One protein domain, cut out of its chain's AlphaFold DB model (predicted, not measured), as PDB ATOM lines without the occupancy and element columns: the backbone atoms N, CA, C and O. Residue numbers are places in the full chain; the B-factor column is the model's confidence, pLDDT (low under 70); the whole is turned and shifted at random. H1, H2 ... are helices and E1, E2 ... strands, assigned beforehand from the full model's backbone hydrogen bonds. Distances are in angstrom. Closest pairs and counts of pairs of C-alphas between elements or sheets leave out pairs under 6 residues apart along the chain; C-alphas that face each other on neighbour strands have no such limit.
ATOM      1  N   ILE A   2      15.925-144.633 -12.472       52.47
ATOM      2  CA  ILE A   2      15.049-144.127 -11.400       52.47
ATOM      3  C   ILE A   2      15.064-145.060 -10.176       52.47
ATOM      4  O   ILE A   2      15.208-144.570  -9.063       52.47
ATOM      5  N   ASP A   3      15.091-146.382 -10.377       53.22
ATOM      6  CA  ASP A   3      15.157-147.356  -9.271       53.22
ATOM      7  C   ASP A   3      16.392-147.178  -8.382       53.22
ATOM      8  O   ASP A   3      16.288-147.254  -7.167       53.22
ATOM      9  N   LYS A   4      17.558-146.857  -8.961       54.44
ATOM     10  CA  LYS A   4      18.778-146.588  -8.180       54.44
ATOM     11  C   LYS A   4      18.684-145.279  -7.395       54.44
ATOM     12  O   LYS A   4      19.240-145.200  -6.311       54.44
ATOM     13  N   ILE A   5      17.999-144.262  -7.920       55.22
ATOM     14  CA  ILE A   5      17.829-142.963  -7.246       55.22
ATOM     15  C   ILE A   5      16.831-143.088  -6.090       55.22
ATOM     16  O   ILE A   5      17.092-142.571  -5.007       55.22
ATOM     17  N   ILE A   6      15.730-143.818  -6.299       56.34
ATOM     18  CA  ILE A   6      14.755-144.130  -5.248       56.34
ATOM     19  C   ILE A   6      15.428-144.954  -4.152       56.34
ATOM     20  O   ILE A   6      15.293-144.626  -2.981       56.34
ATOM     21  N   ASP A   7      16.216-145.962  -4.519       60.28
ATOM     22  CA  ASP A   7      16.890-146.836  -3.560       60.28
ATOM     23  C   ASP A   7      17.977-146.091  -2.757       60.28
ATOM     24  O   ASP A   7      18.096-146.280  -1.550       60.28
ATOM     25  N   ILE A   8      18.718-145.161  -3.377       61.34
ATOM     26  CA  ILE A   8      19.688-144.297  -2.675       61.34
ATOM     27  C   ILE A   8      18.980-143.292  -1.754       61.34
ATOM     28  O   ILE A   8      19.405-143.107  -0.613       61.34
ATOM     29  N   GLY A   9      17.899-142.660  -2.218       61.94
ATOM     30  CA  GLY A   9      17.131-141.700  -1.424       61.94
ATOM     31  C   GLY A   9      16.428-142.349  -0.231       61.94
ATOM     32  O   GLY A   9      16.489-141.830   0.881       61.94
ATOM     33  N   LEU A  10      15.822-143.522  -0.435       67.00
ATOM     34  CA  LEU A  10      15.139-144.275   0.614       67.00
ATOM     35  C   LEU A  10      16.133-144.828   1.645       67.00
ATOM     36  O   LEU A  10      15.895-144.708   2.844       67.00
ATOM     37  N   LYS A  11      17.281-145.360   1.201       66.38
ATOM     38  CA  LYS A  11      18.366-145.781   2.104       66.38
ATOM     39  C   LYS A  11      18.902-144.610   2.920       66.38
ATOM     40  O   LYS A  11      19.081-144.754   4.123       66.38
ATOM     41  N   GLY A  12      19.070-143.437   2.308       68.25
ATOM     42  CA  GLY A  12      19.476-142.222   3.017       68.25
ATOM     43  C   GLY A  12      18.526-141.834   4.156       68.25
ATOM     44  O   GLY A  12      18.985-141.439   5.223       68.25
ATOM     45  N   LEU A  13      17.212-141.997   3.964       71.69
ATOM     46  CA  LEU A  13      16.207-141.710   4.995       71.69
ATOM     47  C   LEU A  13      16.167-142.775   6.101       71.69
ATOM     48  O   LEU A  13      15.952-142.443   7.264       71.69
ATOM     49  N   LEU A  14      16.392-144.045   5.753       77.25
ATOM     50  CA  LEU A  14      16.367-145.163   6.702       77.25
ATOM     51  C   LEU A  14      17.674-145.331   7.489       77.25
ATOM     52  O   LEU A  14      17.681-146.014   8.508       77.25
ATOM     53  N   ASN A  15      18.764-144.684   7.077       79.81
ATOM     54  CA  ASN A  15      20.039-144.707   7.801       79.81
ATOM     55  C   ASN A  15      19.917-144.192   9.247       79.81
ATOM     56  O   ASN A  15      20.583-144.700  10.144       79.81
ATOM     57  N   TYR A  16      19.003-143.253   9.495       82.19
ATOM     58  CA  TYR A  16      18.727-142.724  10.834       82.19
ATOM     59  C   TYR A  16      17.619-143.489  11.572       82.19
ATOM     60  O   TYR A  16      17.154-143.059  12.628       82.19
ATOM     61  N   TYR A  17      17.165-144.620  11.025       87.00
ATOM     62  CA  TYR A  17      16.177-145.464  11.682       87.00
ATOM     63  C   TYR A  17      16.820-146.234  12.850       87.00
ATOM     64  O   TYR A  17      17.938-146.738  12.684       87.00
ATOM     65  N   PRO A  18      16.137-146.382  14.002       90.06
ATOM     66  CA  PRO A  18      16.640-147.170  15.125       90.06
ATOM     67  C   PRO A  18      16.914-148.624  14.721       90.06
ATOM     68  O   PRO A  18      16.000-149.330  14.287       90.06
ATOM     69  N   SER A  19      18.156-149.082  14.874       88.62
ATOM     70  CA  SER A  19      18.545-150.467  14.573       88.62
ATOM     71  C   SER A  19      18.113-151.430  15.678       88.62
ATOM     72  O   SER A  19      17.783-152.587  15.418       88.62
ATOM     73  N   GLU A  20      18.025-150.929  16.907       89.88
ATOM     74  CA  GLU A  20      17.396-151.608  18.028       89.88
ATOM     75  C   GLU A  20      16.362-150.713  18.700       89.88
ATOM     76  O   GLU A  20      16.400-149.487  18.597       89.88
ATOM     77  N   ARG A  21      15.404-151.339  19.383       92.88
ATOM     78  CA  ARG A  21      14.358-150.626  20.114       92.88
ATOM     79  C   ARG A  21      14.099-151.305  21.452       92.88
ATOM     80  O   ARG A  21      13.360-152.299  21.463       92.88
ATOM     81  N   PRO A  22      14.742-150.840  22.540       95.06
ATOM     82  CA  PRO A  22      14.530-151.390  23.868       95.06
ATOM     83  C   PRO A  22      13.104-151.128  24.351       95.06
ATOM     84  O   PRO A  22      12.421-150.210  23.883       95.06
ATOM     85  N   THR A  23      12.645-151.943  25.294       97.12
ATOM     86  CA  THR A  23      11.349-151.728  25.935       97.12
ATOM     87  C   THR A  23      11.401-150.535  26.887       97.12
ATOM     88  O   THR A  23      12.471-150.144  27.359       97.12
ATOM     89  N   LEU A  24      10.246-149.958  27.224       97.00
ATOM     90  CA  LEU A  24      10.170-148.919  28.257       97.00
ATOM     91  C   LEU A  24      10.791-149.407  29.580       97.00
ATOM     92  O   LEU A  24      11.539-148.666  30.214       97.00
ATOM     93  N   ALA A  25      10.551-150.665  29.961       97.44
ATOM     94  CA  ALA A  25      11.150-151.269  31.149       97.44
ATOM     95  C   ALA A  25      12.684-151.340  31.075       97.44
ATOM     96  O   ALA A  25      13.361-151.056  32.064       97.44
ATOM     97  N   GLU A  26      13.252-151.707  29.925       97.12
ATOM     98  CA  GLU A  26      14.704-151.727  29.722       97.12
ATOM     99  C   GLU A  26      15.308-150.317  29.801       97.12
ATOM    100  O   GLU A  26      16.340-150.124  30.448       97.12
ATOM    101  N   VAL A  27      14.648-149.318  29.208       96.81
ATOM    102  CA  VAL A  27      15.101-147.919  29.255       96.81
ATOM    103  C   VAL A  27      15.098-147.389  30.690       96.81
ATOM    104  O   VAL A  27      16.075-146.776  31.117       96.81
ATOM    105  N   LEU A  28      14.057-147.685  31.477       95.88
ATOM    106  CA  LEU A  28      13.986-147.322  32.900       95.88
ATOM    107  C   LEU A  28      15.106-147.967  33.735       95.88
ATOM    108  O   LEU A  28      15.569-147.379  34.713       95.88
ATOM    109  N   LYS A  29      15.571-149.155  33.329       96.31
ATOM    110  CA  LYS A  29      16.705-149.871  33.938       96.31
ATOM    111  C   LYS A  29      18.075-149.366  33.464       96.31
ATOM    112  O   LYS A  29      19.088-149.849  33.961       96.31
ATOM    113  N   GLY A  30      18.119-148.400  32.546       94.75
ATOM    114  CA  GLY A  30      19.351-147.762  32.078       94.75
ATOM    115  C   GLY A  30      19.797-148.159  30.672       94.75
ATOM    116  O   GLY A  30      20.841-147.692  30.230       94.75
ATOM    117  N   LYS A  31      19.027-148.964  29.926       95.75
ATOM    118  CA  LYS A  31      19.284-149.208  28.495       95.75
ATOM    119  C   LYS A  31      18.736-148.046  27.659       95.75
ATOM    120  O   LYS A  31      17.783-148.208  26.904       95.75
ATOM    121  N   ASN A  32      19.272-146.847  27.878       94.69
ATOM    122  CA  ASN A  32      18.737-145.603  27.328       94.69
ATOM    123  C   ASN A  32      19.506-145.070  26.111       94.69
ATOM    124  O   ASN A  32      19.077-144.082  25.528       94.69
ATOM    125  N   VAL A  33      20.591-145.726  25.708       95.75
ATOM    126  CA  VAL A  33      21.308-145.445  24.458       95.75
ATOM    127  C   VAL A  33      20.824-146.415  23.384       95.75
ATOM    128  O   VAL A  33      20.753-147.620  23.623       95.75
ATOM    129  N   ILE A  34      20.465-145.889  22.215       93.75
ATOM    130  CA  ILE A  34      19.954-146.646  21.074       93.75
ATOM    131  C   ILE A  34      20.854-146.411  19.876       93.75
ATOM    132  O   ILE A  34      21.138-145.266  19.523       93.75
ATOM    133  N   LYS A  35      21.223-147.495  19.202       93.12
ATOM    134  CA  LYS A  35      21.942-147.430  17.932       93.12
ATOM    135  C   LYS A  35      20.993-147.162  16.770       93.12
ATOM    136  O   LYS A  35      19.900-147.725  16.691       93.12
ATOM    137  N   LEU A  36      21.430-146.327  15.839       91.81
ATOM    138  CA  LEU A  36      20.784-146.112  14.548       91.81
ATOM    139  C   LEU A  36      21.412-147.029  13.491       91.81
ATOM    140  O   LEU A  36      22.424-147.694  13.734       91.81
ATOM    141  N   SER A  37      20.779-147.122  12.324       89.06
ATOM    142  CA  SER A  37      21.218-148.012  11.239       89.06
ATOM    143  C   SER A  37      22.558-147.595  10.620       89.06
ATOM    144  O   SER A  37      23.285-148.443  10.113       89.06
ATOM    145  N   ASP A  38      22.915-146.314  10.704       89.44
ATOM    146  CA  ASP A  38      24.216-145.772  10.296       89.44
ATOM    147  C   ASP A  38      25.331-145.968  11.340       89.44
ATOM    148  O   ASP A  38      26.478-145.587  11.100       89.44
ATOM    149  N   GLY A  39      25.012-146.574  12.488       89.31
ATOM    150  CA  GLY A  39      25.940-146.803  13.593       89.31
ATOM    151  C   GLY A  39      26.082-145.627  14.561       89.31
ATOM    152  O   GLY A  39      26.801-145.765  15.550       89.31
ATOM    153  N   SER A  40      25.403-144.502  14.317       92.12
ATOM    154  CA  SER A  40      25.304-143.419  15.299       92.12
ATOM    155  C   SER A  40      24.407-143.812  16.478       92.12
ATOM    156  O   SER A  40      23.710-144.830  16.444       92.12
ATOM    157  N   GLU A  41      24.440-143.021  17.548       94.31
ATOM    158  CA  GLU A  41      23.711-143.303  18.784       94.31
ATOM    159  C   GLU A  41      22.817-142.127  19.180       94.31
ATOM    160  O   GLU A  41      23.185-140.961  19.024       94.31
ATOM    161  N   ILE A  42      21.643-142.445  19.723       93.81
ATOM    162  CA  ILE A  42      20.747-141.481  20.362       93.81
ATOM    163  C   ILE A  42      20.508-141.895  21.808       93.81
ATOM    164  O   ILE A  42      20.310-143.071  22.111       93.81
ATOM    165  N   GLU A  43      20.488-140.921  22.709       94.88
ATOM    166  CA  GLU A  43      20.145-141.154  24.106       94.88
ATOM    167  C   GLU A  43      18.693-140.742  24.365       94.88
ATOM    168  O   GLU A  43      18.276-139.626  24.049       94.88
ATOM    169  N   ILE A  44      17.918-141.632  24.982       94.25
ATOM    170  CA  ILE A  44      16.633-141.297  25.588       94.25
ATOM    171  C   ILE A  44      16.918-140.700  26.966       94.25
ATOM    172  O   ILE A  44      17.421-141.404  27.849       94.25
ATOM    173  N   PRO A  45      16.545-139.434  27.220       94.00
ATOM    174  CA  PRO A  45      16.694-138.856  28.544       94.00
ATOM    175  C   PRO A  45      15.890-139.671  29.555       94.00
ATOM    176  O   PRO A  45      14.673-139.810  29.411       94.00
ATOM    177  N   LYS A  46      16.545-140.167  30.609       91.69
ATOM    178  CA  LYS A  46      15.908-141.021  31.624       91.69
ATOM    179  C   LYS A  46      14.612-140.418  32.177       91.69
ATOM    180  O   LYS A  46      13.592-141.096  32.240       91.69
ATOM    181  N   ARG A  47      14.623-139.109  32.449       94.88
ATOM    182  CA  ARG A  47      13.452-138.350  32.910       94.88
ATOM    183  C   ARG A  47      12.241-138.484  31.980       94.88
ATOM    184  O   ARG A  47      11.119-138.555  32.456       94.88
ATOM    185  N   LYS A  48      12.440-138.540  30.659       94.12
ATOM    186  CA  LYS A  48      11.337-138.723  29.701       94.12
ATOM    187  C   LYS A  48      10.739-140.123  29.789       94.12
ATOM    188  O   LYS A  48       9.523-140.253  29.702       94.12
ATOM    189  N   ALA A  49      11.568-141.146  29.984       94.69
ATOM    190  CA  ALA A  49      11.086-142.508  30.197       94.69
ATOM    191  C   ALA A  49      10.313-142.629  31.522       94.69
ATOM    192  O   ALA A  49       9.246-143.236  31.547       94.69
ATOM    193  N   GLU A  50      10.800-141.992  32.591       96.12
ATOM    194  CA  GLU A  50      10.105-141.907  33.884       96.12
ATOM    195  C   GLU A  50       8.762-141.167  33.753       96.12
ATOM    196  O   GLU A  50       7.729-141.669  34.189       96.12
ATOM    197  N   ASP A  51       8.729-140.021  33.066       95.69
ATOM    198  CA  ASP A  51       7.482-139.293  32.799       95.69
ATOM    199  C   ASP A  51       6.478-140.174  32.026       95.69
ATOM    200  O   ASP A  51       5.291-140.212  32.358       95.69
ATOM    201  N   MET A  52       6.940-140.919  31.014       95.19
ATOM    202  CA  MET A  52       6.105-141.856  30.252       95.19
ATOM    203  C   MET A  52       5.566-142.990  31.127       95.19
ATOM    204  O   MET A  52       4.396-143.357  31.000       95.19
ATOM    205  N   SER A  53       6.383-143.521  32.038       95.69
ATOM    206  CA  SER A  53       6.003-144.640  32.899       95.69
ATOM    207  C   SER A  53       4.911-144.272  33.905       95.69
ATOM    208  O   SER A  53       4.168-145.148  34.333       95.69
ATOM    209  N   THR A  54       4.756-142.988  34.251       96.50
ATOM    210  CA  THR A  54       3.637-142.528  35.101       96.50
ATOM    211  C   THR A  54       2.276-142.566  34.402       96.50
ATOM    212  O   THR A  54       1.247-142.625  35.070       96.50
ATOM    213  N   LYS A  55       2.257-142.526  33.065       95.81
ATOM    214  CA  LYS A  55       1.030-142.466  32.252       95.81
ATOM    215  C   LYS A  55       0.687-143.798  31.596       95.81
ATOM    216  O   LYS A  55      -0.479-144.085  31.350       95.81
ATOM    217  N   ILE A  56       1.704-144.598  31.283       95.31
ATOM    218  CA  ILE A  56       1.544-145.894  30.631       95.31
ATOM    219  C   ILE A  56       1.352-146.976  31.707       95.31
ATOM    220  O   ILE A  56       2.218-147.115  32.574       95.31
ATOM    221  N   PRO A  57       0.281-147.790  31.639       94.31
ATOM    222  CA  PRO A  57       0.073-148.904  32.560       94.31
ATOM    223  C   PRO A  57       1.267-149.865  32.635       94.31
ATOM    224  O   PRO A  57       1.856-150.215  31.612       94.31
ATOM    225  N   ILE A  58       1.586-150.349  33.841       95.62
ATOM    226  CA  ILE A  58       2.793-151.154  34.110       95.62
ATOM    227  C   ILE A  58       2.915-152.410  33.235       95.62
ATOM    228  O   ILE A  58       4.008-152.752  32.795       95.62
ATOM    229  N   TYR A  59       1.796-153.062  32.902       95.06
ATOM    230  CA  TYR A  59       1.785-154.262  32.056       95.06
ATOM    231  C   TYR A  59       2.216-153.992  30.603       95.06
ATOM    232  O   TYR A  59       2.517-154.931  29.871       95.06
ATOM    233  N   LEU A  60       2.246-152.727  30.168       96.56
ATOM    234  CA  LEU A  60       2.742-152.338  28.850       96.56
ATOM    235  C   LEU A  60       4.248-152.054  28.841       96.56
ATOM    236  O   LEU A  60       4.818-151.920  27.762       96.56
ATOM    237  N   TRP A  61       4.921-151.962  29.992       97.00
ATOM    238  CA  TRP A  61       6.317-151.510  30.035       97.00
ATOM    239  C   TRP A  61       7.287-152.463  29.328       97.00
ATOM    240  O   TRP A  61       8.235-152.000  28.697       97.00
ATOM    241  N   ASP A  62       7.030-153.770  29.372       97.38
ATOM    242  CA  ASP A  62       7.812-154.784  28.650       97.38
ATOM    243  C   ASP A  62       7.361-154.975  27.189       97.38
ATOM    244  O   ASP A  62       7.953-155.752  26.441       97.38
ATOM    245  N   LEU A  63       6.310-154.268  26.765       96.62
ATOM    246  CA  LEU A  63       5.721-154.390  25.431       96.62
ATOM    247  C   LEU A  63       6.008-153.167  24.562       96.62
ATOM    248  O   LEU A  63       6.275-153.309  23.374       96.62
ATOM    249  N   VAL A  64       5.962-151.969  25.139       96.44
ATOM    250  CA  VAL A  64       6.206-150.700  24.442       96.44
ATOM    251  C   VAL A  64       7.678-150.579  24.107       96.44
ATOM    252  O   VAL A  64       8.519-150.702  24.993       96.44
ATOM    253  N   ARG A  65       7.983-150.292  22.843       95.12
ATOM    254  CA  ARG A  65       9.350-150.165  22.335       95.12
ATOM    255  C   ARG A  65       9.680-148.725  21.988       95.12
ATOM    256  O   ARG A  65       8.902-148.054  21.310       95.12
ATOM    257  N   LEU A  66      10.854-148.278  22.420       94.31
ATOM    258  CA  LEU A  66      11.331-146.917  22.219       94.31
ATOM    259  C   LEU A  66      12.487-146.875  21.200       94.31
ATOM    260  O   LEU A  66      13.264-147.824  21.138       94.31
ATOM    261  N   PRO A  67      12.594-145.807  20.387       92.31
ATOM    262  CA  PRO A  67      11.679-144.674  20.332       92.31
ATOM    263  C   PRO A  67      10.400-145.046  19.565       92.31
ATOM    264  O   PRO A  67      10.385-145.975  18.752       92.31
ATOM    265  N   ILE A  68       9.310-144.325  19.831       91.19
ATOM    266  CA  ILE A  68       8.081-144.465  19.044       91.19
ATOM    267  C   ILE A  68       8.302-143.751  17.713       91.19
ATOM    268  O   ILE A  68       8.565-142.550  17.691       91.19
ATOM    269  N   VAL A  69       8.211-144.495  16.613       88.44
ATOM    270  CA  VAL A  69       8.420-143.949  15.274       88.44
ATOM    271  C   VAL A  69       7.107-143.396  14.728       88.44
ATOM    272  O   VAL A  69       6.077-144.073  14.722       88.44
ATOM    273  N   ILE A  70       7.166-142.152  14.262       88.12
ATOM    274  CA  ILE A  70       6.053-141.436  13.649       88.12
ATOM    275  C   ILE A  70       6.548-140.888  12.312       88.12
ATOM    276  O   ILE A  70       7.586-140.227  12.251       88.12
ATOM    277  N   VAL A  71       5.814-141.171  11.242       86.50
ATOM    278  CA  VAL A  71       6.146-140.763   9.879       86.50
ATOM    279  C   VAL A  71       5.239-139.610   9.480       86.50
ATOM    280  O   VAL A  71       4.019-139.694   9.591       86.50
ATOM    281  N   LYS A  72       5.828-138.514   9.005       84.00
ATOM    282  CA  LYS A  72       5.060-137.415   8.420       84.00
ATOM    283  C   LYS A  72       4.545-137.846   7.048       84.00
ATOM    284  O   LYS A  72       5.335-138.285   6.212       84.00
ATOM    285  N   THR A  73       3.245-137.710   6.814       84.25
ATOM    286  CA  THR A  73       2.663-137.995   5.498       84.25
ATOM    287  C   THR A  73       2.924-136.840   4.521       84.25
ATOM    288  O   THR A  73       3.469-135.794   4.881       84.25
ATOM    289  N   SER A  74       2.536-137.010   3.256       83.25
ATOM    290  CA  SER A  74       2.572-135.929   2.262       83.25
ATOM    291  C   SER A  74       1.598-134.788   2.572       83.25
ATOM    292  O   SER A  74       1.781-133.678   2.074       83.25
ATOM    293  N   ASN A  75       0.574-135.051   3.384       81.25
ATOM    294  CA  ASN A  75      -0.444-134.078   3.738       81.25
ATOM    295  C   ASN A  75       0.032-133.205   4.903       81.25
ATOM    296  O   ASN A  75       0.734-133.642   5.819       81.25
ATOM    297  N   SER A  76      -0.335-131.926   4.859       81.62
ATOM    298  CA  SER A  76       0.051-130.987   5.909       81.62
ATOM    299  C   SER A  76      -0.668-131.326   7.212       81.62
ATOM    300  O   SER A  76      -1.892-131.362   7.248       81.62
ATOM    301  N   GLY A  77       0.104-131.527   8.279       79.69
ATOM    302  CA  GLY A  77      -0.429-131.777   9.618       79.69
ATOM    303  C   GLY A  77      -0.893-133.209   9.873       79.69
ATOM    304  O   GLY A  77      -1.421-133.442  10.947       79.69
ATOM    305  N   GLU A  78      -0.679-134.140   8.941       82.25
ATOM    306  CA  GLU A  78      -1.028-135.551   9.127       82.25
ATOM    307  C   GLU A  78       0.219-136.397   9.379       82.25
ATOM    308  O   GLU A  78       1.159-136.434   8.569       82.25
ATOM    309  N   PHE A  79       0.196-137.132  10.488       85.25
ATOM    310  CA  PHE A  79       1.251-138.064  10.859       85.25
ATOM    311  C   PHE A  79       0.718-139.487  11.000       85.25
ATOM    312  O   PHE A  79      -0.329-139.722  11.598       85.25
ATOM    313  N   GLN A  80       1.490-140.449  10.501       86.31
ATOM    314  CA  GLN A  80       1.215-141.869  10.630       86.31
ATOM    315  C   GLN A  80       2.110-142.478  11.706       86.31
ATOM    316  O   GLN A  80       3.340-142.420  11.636       86.31
ATOM    317  N   VAL A  81       1.493-143.096  12.704       83.56
ATOM    318  CA  VAL A  81       2.204-143.870  13.723       83.56
ATOM    319  C   VAL A  81       2.480-145.270  13.181       83.56
ATOM    320  O   VAL A  81       1.588-145.900  12.606       83.56
ATOM    321  N   GLU A  82       3.689-145.786  13.404       82.50
ATOM    322  CA  GLU A  82       4.040-147.171  13.070       82.50
ATOM    323  C   GLU A  82       2.991-148.179  13.595       82.50
ATOM    324  O   GLU A  82       2.405-148.010  14.669       82.50
ATOM    325  N   GLU A  83       2.746-149.257  12.849       75.75
ATOM    326  CA  GLU A  83       1.696-150.251  13.136       75.75
ATOM    327  C   GLU A  83       2.018-151.207  14.299       75.75
ATOM    328  O   GLU A  83       1.414-152.270  14.448       75.75
ATOM    329  N   TYR A  84       2.955-150.850  15.175       89.00
ATOM    330  CA  TYR A  84       3.218-151.656  16.355       89.00
ATOM    331  C   TYR A  84       2.153-151.402  17.427       89.00
ATOM    332  O   TYR A  84       2.151-150.370  18.101       89.00
ATOM    333  N   LYS A  85       1.256-152.383  17.597       91.25
ATOM    334  CA  LYS A  85       0.089-152.337  18.496       91.25
ATOM    335  C   LYS A  85       0.377-151.680  19.848       91.25
ATOM    336  O   LYS A  85      -0.340-150.772  20.253       91.25
ATOM    337  N   TRP A  86       1.423-152.114  20.549       94.56
ATOM    338  CA  TRP A  86       1.693-151.642  21.911       94.56
ATOM    339  C   TRP A  86       2.183-150.197  21.962       94.56
ATOM    340  O   TRP A  86       1.843-149.479  22.899       94.56
ATOM    341  N   ASN A  87       2.894-149.736  20.932       94.12
ATOM    342  CA  ASN A  87       3.273-148.328  20.825       94.12
ATOM    343  C   ASN A  87       2.048-147.439  20.585       94.12
ATOM    344  O   ASN A  87       1.975-146.347  21.144       94.12
ATOM    345  N   ARG A  88       1.054-147.918  19.823       91.88
ATOM    346  CA  ARG A  88      -0.221-147.208  19.651       91.88
ATOM    347  C   ARG A  88      -1.015-147.138  20.950       91.88
ATOM    348  O   ARG A  88      -1.466-146.059  21.314       91.88
ATOM    349  N   GLU A  89      -1.133-148.242  21.683       93.12
ATOM    350  CA  GLU A  89      -1.812-148.244  22.989       93.12
ATOM    351  C   GLU A  89      -1.121-147.320  24.003       93.12
ATOM    352  O   GLU A  89      -1.782-146.569  24.719       93.12
ATOM    353  N   ALA A  90       0.215-147.287  24.014       93.88
ATOM    354  CA  ALA A  90       0.955-146.311  24.808       93.88
ATOM    355  C   ALA A  90       0.663-144.869  24.384       93.88
ATOM    356  O   ALA A  90       0.445-144.018  25.242       93.88
ATOM    357  N   LEU A  91       0.627-144.579  23.082       93.31
ATOM    358  CA  LEU A  91       0.295-143.243  22.585       93.31
ATOM    359  C   LEU A  91      -1.119-142.811  22.967       93.31
ATOM    360  O   LEU A  91      -1.293-141.666  23.374       93.31
ATOM    361  N   LYS A  92      -2.104-143.713  22.908       92.69
ATOM    362  CA  LYS A  92      -3.470-143.439  23.377       92.69
ATOM    363  C   LYS A  92      -3.473-142.983  24.836       92.69
ATOM    364  O   LYS A  92      -4.042-141.940  25.152       92.69
ATOM    365  N   ALA A  93      -2.753-143.703  25.701       92.12
ATOM    366  CA  ALA A  93      -2.609-143.354  27.114       92.12
ATOM    367  C   ALA A  93      -1.871-142.018  27.328       92.12
ATOM    368  O   ALA A  93      -2.279-141.204  28.153       92.12
ATOM    369  N   LEU A  94      -0.801-141.758  26.569       92.56
ATOM    370  CA  LEU A  94      -0.010-140.526  26.688       92.56
ATOM    371  C   LEU A  94      -0.766-139.277  26.224       92.56
ATOM    372  O   LEU A  94      -0.588-138.207  26.810       92.56
ATOM    373  N   LEU A  95      -1.558-139.414  25.158       91.44
ATOM    374  CA  LEU A  95      -2.301-138.326  24.523       91.44
ATOM    375  C   LEU A  95      -3.712-138.155  25.093       91.44
ATOM    376  O   LEU A  95      -4.338-137.128  24.834       91.44
ATOM    377  N   GLY A  96      -4.216-139.143  25.837       90.75
ATOM    378  CA  GLY A  96      -5.598-139.163  26.314       90.75
ATOM    379  C   GLY A  96      -6.608-139.231  25.165       90.75
ATOM    380  O   GLY A  96      -7.617-138.531  25.201       90.75
TER     381      GLY A  96
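This is residues 2 to 96 of the 103 residues of the protein "DUF61 domain-containing protein" of Candidatus Korarchaeota archaeon (UniProt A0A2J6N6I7). A helical arm, H1, leads into a loose two-sided body: the small hairpin E1 and E2 with H2 and H3 makes one side, and the small hairpin E3 and E4 with H4 makes the other. Residues 2 to 10 of H1 stick out at one end, the two hairpins lie apart from each other, and H2, H3 and H4 lie toward the end away from H1. The printed part has 95 residues, with four named helices and four named strands in the order H1 H2 E1 E2 H3 E3 E4 H4; the class is mixed, and both two-stranded sheets are antiparallel. It is only just loose, close to compact, with a radius of gyration of the C-alphas of 15.1 A, and it spans 48 by 30 by 19 A.

Find C-alpha 2 at (15.049, -144.127, -11.400); from there H1, residues 2 to 14, runs 18.2 A. Next come H2, residues 24 to 28, E1, residues 33 to 35, and E2, residues 41 to 43. H3, residues 46 to 55, runs 15.0 A from C-alpha 46 at (15.908, -141.021, 31.624). Then look for E3, residues 70 to 72, E4, residues 79 to 81, and H4, residues 85 to 95, 15.4 A long, ending at (-2.301, -138.326, 24.523).

H1 touches no helix. In the hairpin E1 and E2, N 34 and O 42 are 2.8 A apart, within hydrogen-bond range. H2 and H3 touch, their closest C-alphas being those of Leu 28 and Ala 49, 6.2 A apart. H3 and H4 only just touch, only at their ends, with 3 pairs of C-alphas within 8 A; the closest are those of Lys 55 and Leu 94, 6.0 A, and their lines are about perpendicular at 86 degrees. In the hairpin E3 and E4, look at N 71 and O 80, 2.8 A apart, within hydrogen-bond range. In H1, H2 and H4 every O i to N i+4 pair is within hydrogen-bond range; in H3, 5 of 6 are.

The C-alphas of Ile 2 and Thr 54, the two farthest apart, are 47.9 A from each other. The printed part has no cut; the link from H3 to E3, 14 residues, is long. Residues 73 to 78 stand free too. Residues 2 to 12 have pLDDT under 70.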